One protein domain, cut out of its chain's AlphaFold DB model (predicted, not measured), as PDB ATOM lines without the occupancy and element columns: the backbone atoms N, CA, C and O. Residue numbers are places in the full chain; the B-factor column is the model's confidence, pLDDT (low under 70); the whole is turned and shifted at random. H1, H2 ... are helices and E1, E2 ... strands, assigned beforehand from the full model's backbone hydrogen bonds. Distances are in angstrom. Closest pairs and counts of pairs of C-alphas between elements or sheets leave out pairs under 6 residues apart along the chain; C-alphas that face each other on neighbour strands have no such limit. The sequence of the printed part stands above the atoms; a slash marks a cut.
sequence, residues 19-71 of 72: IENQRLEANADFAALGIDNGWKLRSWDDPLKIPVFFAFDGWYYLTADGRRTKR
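Overview. This is residues 19 to 71 of the 72 residues of an uncharacterized protein of Brevibacterium sp. MG-1 (UniProt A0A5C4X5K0). Two short helices, H1 and H2, meet in an L at one end, a small antiparallel sheet of three short strands makes the other end, and a long loop, residues 37 to 51, arcs between them. It is a loosely joined build: H2 only grazes the sheet with its residues 34 to 36, and H1 stays away from it. The printed part has 53 residues, with two named helices and then three named strands along the chain, H1 H2 E1 E2 E3; the class is mixed, helices and strands. The sheet's order is E1, E2, E3, all antiparallel. The whole is only just compact, close to loose, with a radius of gyration of the C-alphas of 11.5 A and spans of 29 by 28 by 16 A.

Along the chain. Find C-alpha 19 at (38.417, 19.306, 56.691); from there H1, residues 19 to 26, runs 10.3 A to C-alpha 26. After one residue, H2, residues 28 to 36, covers 12.3 A and ends with C-alpha 36 at (49.770, 17.826, 42.000). Beyond the loop come E1, residues 52 to 54, E2, residues 58 to 62 and 12.7 A long, and E3, residues 68 to 70, which ends with C-alpha 70 at (38.424, 11.667, 30.767).

Arrangement. Look first at H1 and H2, which touch only at the corner by their link, with the C-alphas of Leu 24 and Ala 31 closest at 4.7 A. Their lines stand about perpendicular, at 75 degrees. In H2 every O i to N i+4 pair is within hydrogen-bond range; in H1 3 of 4 are. H2 is only just on the sheet, with 5 pairs of C-alphas within 10 A, and H2 and E1 are near each other. H1 is not on the sheet. E1, E2 and E3 form a meander, each strand the antiparallel neighbour of the one before. In the hairpin of E1 and E2, at 138 degrees between directions, look for N 52 and O 60 at 2.7 A and N 54 and O 58 at 2.8 A, both within hydrogen-bond range. In the hairpin of E2 and E3, at 135 degrees, N 61 and O 69 are within that range at 2.8 A. The pairing is staggered: E2 pairs with E1 over residues 58 to 60 and with E3 over residues 60 to 62. The edge strands E1 and E3 are apart.

Size, cuts and confidence. The two C-alphas farthest apart are those of Asp 29 and Asp 65, at 31.2 A. The printed part has no cut. The link from H2 to E1, 15 residues, is long; the other three links are tight. The mean pLDDT of the printed part is 95.2, and no printed residue is under 70.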
ATOM      1  N   ILE A  19      37.089  19.565  56.125       96.19
ATOM      2  CA  ILE A  19      38.417  19.306  56.691       96.19
ATOM      3  C   ILE A  19      39.489  19.399  55.606       96.19
ATOM      4  O   ILE A  19      40.511  20.051  55.803       96.19
ATOM      5  N   GLU A  20      39.268  18.768  54.454       94.75
ATOM      6  CA  GLU A  20      40.230  18.803  53.351       94.75
ATOM      7  C   GLU A  20      40.320  20.198  52.745       94.75
ATOM      8  O   GLU A  20      41.424  20.679  52.518       94.75
ATOM      9  N   ASN A  21      39.189  20.890  52.582       94.25
ATOM     10  CA  ASN A  21      39.187  22.273  52.109       94.25
ATOM     11  C   ASN A  21      39.969  23.200  53.058       94.25
ATOM     12  O   ASN A  21      40.734  24.046  52.611       94.25
ATOM     13  N   GLN A  22      39.836  23.021  54.378       95.31
ATOM     14  CA  GLN A  22      40.652  23.757  55.351       95.31
ATOM     15  C   GLN A  22      42.140  23.410  55.236       95.31
ATOM     16  O   GLN A  22      42.980  24.307  55.247       95.31
ATOM     17  N   ARG A  23      42.483  22.122  55.099       96.69
ATOM     18  CA  ARG A  23      43.877  21.682  54.926       96.69
ATOM     19  C   ARG A  23      44.495  22.234  53.644       96.69
ATOM     20  O   ARG A  23      45.659  22.614  53.678       96.69
ATOM     21  N   LEU A  24      43.723  22.339  52.564       95.00
ATOM     22  CA  LEU A  24      44.161  22.882  51.274       95.00
ATOM     23  C   LEU A  24      44.591  24.353  51.360       95.00
ATOM     24  O   LEU A  24      45.393  24.816  50.548       95.00
ATOM     25  N   GLU A  25      44.066  25.091  52.340       92.56
ATOM     26  CA  GLU A  25      44.408  26.496  52.582       92.56
ATOM     27  C   GLU A  25      45.426  26.693  53.715       92.56
ATOM     28  O   GLU A  25      46.145  27.688  53.715       92.56
ATOM     29  N   ALA A  26      45.504  25.768  54.677       95.31
ATOM     30  CA  ALA A  26      46.287  25.949  55.903       95.31
ATOM     31  C   ALA A  26      47.554  25.080  56.005       95.31
ATOM     32  O   ALA A  26      48.421  25.374  56.826       95.31
ATOM     33  N   ASN A  27      47.673  24.001  55.226       97.69
ATOM     34  CA  ASN A  27      48.795  23.065  55.296       97.69
ATOM     35  C   ASN A  27      49.550  23.022  53.959       97.69
ATOM     36  O   ASN A  27      48.971  22.699  52.924       97.69
ATOM     37  N   ALA A  28      50.851  23.328  53.990       97.50
ATOM     38  CA  ALA A  28      51.672  23.439  52.784       97.50
ATOM     39  C   ALA A  28      51.834  22.105  52.036       97.50
ATOM     40  O   ALA A  28      51.737  22.089  50.812       97.50
ATOM     41  N   ASP A  29      52.009  20.993  52.754       98.06
ATOM     42  CA  ASP A  29      52.176  19.668  52.141       98.06
ATOM     43  C   ASP A  29      50.884  19.212  51.451       98.06
ATOM     44  O   ASP A  29      50.902  18.699  50.334       98.06
ATOM     45  N   PHE A  30      49.734  19.456  52.084       97.56
ATOM     46  CA  PHE A  30      48.431  19.144  51.507       97.56
ATOM     47  C   PHE A  30      48.074  20.085  50.351       97.56
ATOM     48  O   PHE A  30      47.457  19.656  49.380       97.56
ATOM     49  N   ALA A  31      48.491  21.351  50.411       97.00
ATOM     50  CA  ALA A  31      48.361  22.272  49.288       97.00
ATOM     51  C   ALA A  31      49.227  21.835  48.095       97.00
ATOM     52  O   ALA A  31      48.750  21.889  46.964       97.00
ATOM     53  N   ALA A  32      50.456  21.361  48.333       97.81
ATOM     54  CA  ALA A  32      51.320  20.804  47.291       97.81
ATOM     55  C   ALA A  32      50.689  19.559  46.654       97.81
ATOM     56  O   ALA A  32      50.534  19.515  45.436       97.81
ATOM     57  N   LEU A  33      50.195  18.625  47.475       97.44
ATOM     58  CA  LEU A  33      49.423  17.472  47.001       97.44
ATOM     59  C   LEU A  33      48.189  17.900  46.191       97.44
ATOM     60  O   LEU A  33      47.859  17.294  45.175       97.44
ATOM     61  N   GLY A  34      47.496  18.947  46.636       97.06
ATOM     62  CA  GLY A  34      46.346  19.506  45.936       97.06
ATOM     63  C   GLY A  34      46.700  20.101  44.578       97.06
ATOM     64  O   GLY A  34      45.927  19.943  43.640       97.06
ATOM     65  N   ILE A  35      47.865  20.735  44.448       96.88
ATOM     66  CA  ILE A  35      48.376  21.213  43.157       96.88
ATOM     67  C   ILE A  35      48.703  20.027  42.249       96.88
ATOM     68  O   ILE A  35      48.272  20.009  41.097       96.88
ATOM     69  N   ASP A  36      49.392  19.013  42.772       97.12
ATOM     70  CA  ASP A  36      49.770  17.826  42.000       97.12
ATOM     71  C   ASP A  36      48.545  17.051  41.496       97.12
ATOM     72  O   ASP A  36      48.559  16.530  40.383       97.12
ATOM     73  N   ASN A  37      47.459  17.028  42.277       97.19
ATOM     74  CA  ASN A  37      46.194  16.375  41.927       97.19
ATOM     75  C   ASN A  37      45.191  17.276  41.183       97.19
ATOM     76  O   ASN A  37      44.074  16.832  40.897       97.19
ATOM     77  N   GLY A  38      45.540  18.532  40.890       96.19
ATOM     78  CA  GLY A  38      44.655  19.490  40.220       96.19
ATOM     79  C   GLY A  38      43.486  20.005  41.073       96.19
ATOM     80  O   GLY A  38      42.588  20.654  40.549       96.19
ATOM     81  N   TRP A  39      43.471  19.750  42.383       95.81
ATOM     82  CA  TRP A  39      42.468  20.283  43.318       95.81
ATOM     83  C   TRP A  39      42.682  21.759  43.650       95.81
ATOM     84  O   TRP A  39      41.753  22.444  44.076       95.81
ATOM     85  N   LYS A  40      43.916  22.244  43.483       94.38
ATOM     86  CA  LYS A  40      44.301  23.639  43.693       94.38
ATOM     87  C   LYS A  40      45.094  24.124  42.488       94.38
ATOM     88  O   LYS A  40      46.040  23.466  42.069       94.38
ATOM     89  N   LEU A  41      44.745  25.295  41.973       93.56
ATOM     90  CA  LEU A  41      45.459  25.924  40.867       93.56
ATOM     91  C   LEU A  41      46.334  27.072  41.357       93.56
ATOM     92  O   LEU A  41      46.017  27.759  42.333       93.56
ATOM     93  N   ARG A  42      47.437  27.309  40.650       92.31
ATOM     94  CA  ARG A  42      48.229  28.528  40.795       92.31
ATOM     95  C   ARG A  42      47.569  29.667  40.032       92.31
ATOM     96  O   ARG A  42      46.796  29.477  39.096       92.31
ATOM     97  N   SER A  43      47.936  30.894  40.384       88.44
ATOM     98  CA  SER A  43      47.373  32.105  39.784       88.44
ATOM     99  C   SER A  43      47.768  32.336  38.317       88.44
ATOM    100  O   SER A  43      47.384  33.354  37.745       88.44
ATOM    101  N   TRP A  44      48.472  31.419  37.668       89.44
ATOM    102  CA  TRP A  44      48.791  31.468  36.238       89.44
ATOM    103  C   TRP A  44      48.433  30.169  35.511       89.44
ATOM    104  O   TRP A  44      48.689  30.067  34.314       89.44
ATOM    105  N   ASP A  45      47.852  29.191  36.210       94.25
ATOM    106  CA  ASP A  45      47.403  27.957  35.578       94.25
ATOM    107  C   ASP A  45      46.133  28.212  34.755       94.25
ATOM    108  O   ASP A  45      45.317  29.077  35.090       94.25
ATOM    109  N   ASP A  46      45.987  27.453  33.670       93.44
ATOM    110  CA  ASP A  46      44.802  27.441  32.813       93.44
ATOM    111  C   ASP A  46      43.873  26.302  33.265       93.44
ATOM    112  O   ASP A  46      44.215  25.132  33.052       93.44
ATOM    113  N   PRO A  47      42.710  26.611  33.870       93.38
ATOM    114  CA  PRO A  47      41.762  25.611  34.352       93.38
ATOM    115  C   PRO A  47      41.377  24.539  33.332       93.38
ATOM    116  O   PRO A  47      41.222  23.373  33.682       93.38
ATOM    117  N   LEU A  48      41.284  24.902  32.049       94.38
ATOM    118  CA  LEU A  48      40.860  23.981  30.990       94.38
ATOM    119  C   LEU A  48      41.959  22.989  30.584       94.38
ATOM    120  O   LEU A  48      41.707  22.080  29.793       94.38
ATOM    121  N   LYS A  49      43.183  23.162  31.095       95.56
ATOM    122  CA  LYS A  49      44.355  22.342  30.756       95.56
ATOM    123  C   LYS A  49      44.907  21.542  31.928       95.56
ATOM    124  O   LYS A  49      45.778  20.701  31.706       95.56
ATOM    125  N   ILE A  50      44.428  21.772  33.148       96.31
ATOM    126  CA  ILE A  50      44.874  21.026  34.325       96.31
ATOM    127  C   ILE A  50      43.838  19.946  34.653       96.31
ATOM    128  O   ILE A  50      42.691  20.270  34.957       96.31
ATOM    129  N   PRO A  51      44.198  18.652  34.576       96.88
ATOM    130  CA  PRO A  51      43.281  17.592  34.941       96.88
ATOM    131  C   PRO A  51      43.193  17.456  36.463       96.88
ATOM    132  O   PRO A  51      44.174  17.625  37.183       96.88
ATOM    133  N   VAL A  52      42.020  17.055  36.930       97.19
ATOM    134  CA  VAL A  52      41.715  16.756  38.322       97.19
ATOM    135  C   VAL A  52      41.750  15.250  38.547       97.19
ATOM    136  O   VAL A  52      41.148  14.481  37.787       97.19
ATOM    137  N   PHE A  53      42.427  14.822  39.610       96.75
ATOM    138  CA  PHE A  53      42.442  13.428  40.035       96.75
ATOM    139  C   PHE A  53      41.262  13.102  40.960       96.75
ATOM    140  O   PHE A  53      41.074  13.729  42.004       96.75
ATOM    141  N   PHE A  54      40.502  12.066  40.605       93.56
ATOM    142  CA  PHE A  54      39.451  11.466  41.423       93.56
ATOM    143  C   PHE A  54      39.912  10.086  41.901       93.56
ATOM    144  O   PHE A  54      40.069   9.175  41.089       93.56
ATOM    145  N   ALA A  55      40.083   9.913  43.215       90.69
ATOM    146  CA  ALA A  55      40.733   8.737  43.811       90.69
ATOM    147  C   ALA A  55      40.144   7.374  43.399       90.69
ATOM    148  O   ALA A  55      40.872   6.390  43.324       90.69
ATOM    149  N   PHE A  56      38.841   7.315  43.113       92.12
ATOM    150  CA  PHE A  56      38.139   6.076  42.756       92.12
ATOM    151  C   PHE A  56      37.939   5.873  41.245       92.12
ATOM    152  O   PHE A  56      37.282   4.914  40.851       92.12
ATOM    153  N   ASP A  57      38.446   6.772  40.396       94.62
ATOM    154  CA  ASP A  57      38.097   6.802  38.966       94.62
ATOM    155  C   ASP A  57      39.299   7.143  38.066       94.62
ATOM    156  O   ASP A  57      39.595   6.435  37.102       94.62
ATOM    157  N   GLY A  58      40.050   8.193  38.405       96.12
ATOM    158  CA  GLY A  58      41.240   8.624  37.674       96.12
ATOM    159  C   GLY A  58      41.215  10.105  37.303       96.12
ATOM    160  O   GLY A  58      40.642  10.927  38.013       96.12
ATOM    161  N   TRP A  59      41.874  10.449  36.198       97.56
ATOM    162  CA  TRP A  59      42.102  11.833  35.774       97.56
ATOM    163  C   TRP A  59      41.034  12.342  34.806       97.56
ATOM    164  O   TRP A  59      40.710  11.675  33.820       97.56
ATOM    165  N   TYR A  60      40.551  13.558  35.052       97.62
ATOM    166  CA  TYR A  60      39.516  14.208  34.253       97.62
ATOM    167  C   TYR A  60      39.817  15.691  34.043       97.62
ATOM    168  O   TYR A  60      40.248  16.356  34.973       97.62
ATOM    169  N   TYR A  61      39.528  16.233  32.864       97.00
ATOM    170  CA  TYR A  61      39.424  17.679  32.676       97.00
ATOM    171  C   TYR A  61      38.026  18.140  33.069       97.00
ATOM    172  O   TYR A  61      37.037  17.495  32.708       97.00
ATOM    173  N   LEU A  62      37.944  19.250  33.800       96.06
ATOM    174  CA  LEU A  62      36.681  19.921  34.083       96.06
ATOM    175  C   LEU A  62      36.400  20.942  32.981       96.06
ATOM    176  O   LEU A  62      37.308  21.611  32.491       96.06
ATOM    177  N   THR A  63      35.142  21.051  32.573       95.38
ATOM    178  CA  THR A  63      34.729  21.936  31.482       95.38
ATOM    179  C   THR A  63      33.810  23.040  31.994       95.38
ATOM    180  O   THR A  63      33.066  22.859  32.959       95.38
ATOM    181  N   ALA A  64      33.829  24.195  31.323       94.62
ATOM    182  CA  ALA A  64      33.069  25.381  31.729       94.62
ATOM    183  C   ALA A  64      31.535  25.197  31.696       94.62
ATOM    184  O   ALA A  64      30.793  25.999  32.256       94.62
ATOM    185  N   ASP A  65      31.045  24.132  31.056       94.44
ATOM    186  CA  ASP A  65      29.634  23.728  31.019       94.44
ATOM    187  C   ASP A  65      29.246  22.743  32.143       94.44
ATOM    188  O   ASP A  65      28.131  22.219  32.149       94.44
ATOM    189  N   GLY A  66      30.153  22.476  33.089       91.94
ATOM    190  CA  GLY A  66      29.908  21.608  34.241       91.94
ATOM    191  C   GLY A  66      29.975  20.117  33.962       91.94
ATOM    192  O   GLY A  66      29.404  19.320  34.708       91.94
ATOM    193  N   ARG A  67      30.682  19.724  32.903       94.44
ATOM    194  CA  ARG A  67      30.980  18.322  32.603       94.44
ATOM    195  C   ARG A  67      32.419  17.984  32.991       94.44
ATOM    196  O   ARG A  67      33.226  18.836  33.357       94.44
ATOM    197  N   ARG A  68      32.726  16.689  32.935       94.31
ATOM    198  CA  ARG A  68      34.088  16.170  33.057       94.31
ATOM    199  C   ARG A  68      34.397  15.273  31.871       94.31
ATOM    200  O   ARG A  68      33.572  14.437  31.502       94.31
ATOM    201  N   THR A  69      35.574  15.430  31.281       96.00
ATOM    202  CA  THR A  69      36.055  14.595  30.176       96.00
ATOM    203  C   THR A  69      37.273  13.815  30.635       96.00
ATOM    204  O   THR A  69      38.130  14.333  31.348       96.00
ATOM    205  N   LYS A  70      37.331  12.524  30.304       95.88
ATOM    206  CA  LYS A  70      38.424  11.667  30.767       95.88
ATOM    207  C   LYS A  70      39.732  12.109  30.116       95.88
ATOM    208  O   LYS A  70      39.750  12.403  28.921       95.88
ATOM    209  N   ARG A  71      40.815  12.156  30.894       92.44
ATOM    210  CA  ARG A  71      42.147  12.394  30.332       92.44
ATOM    211  C   ARG A  71      42.525  11.188  29.454       92.44
ATOM    212  O   ARG A  71      42.377  10.066  29.947       92.44
TER     213      ARG A  71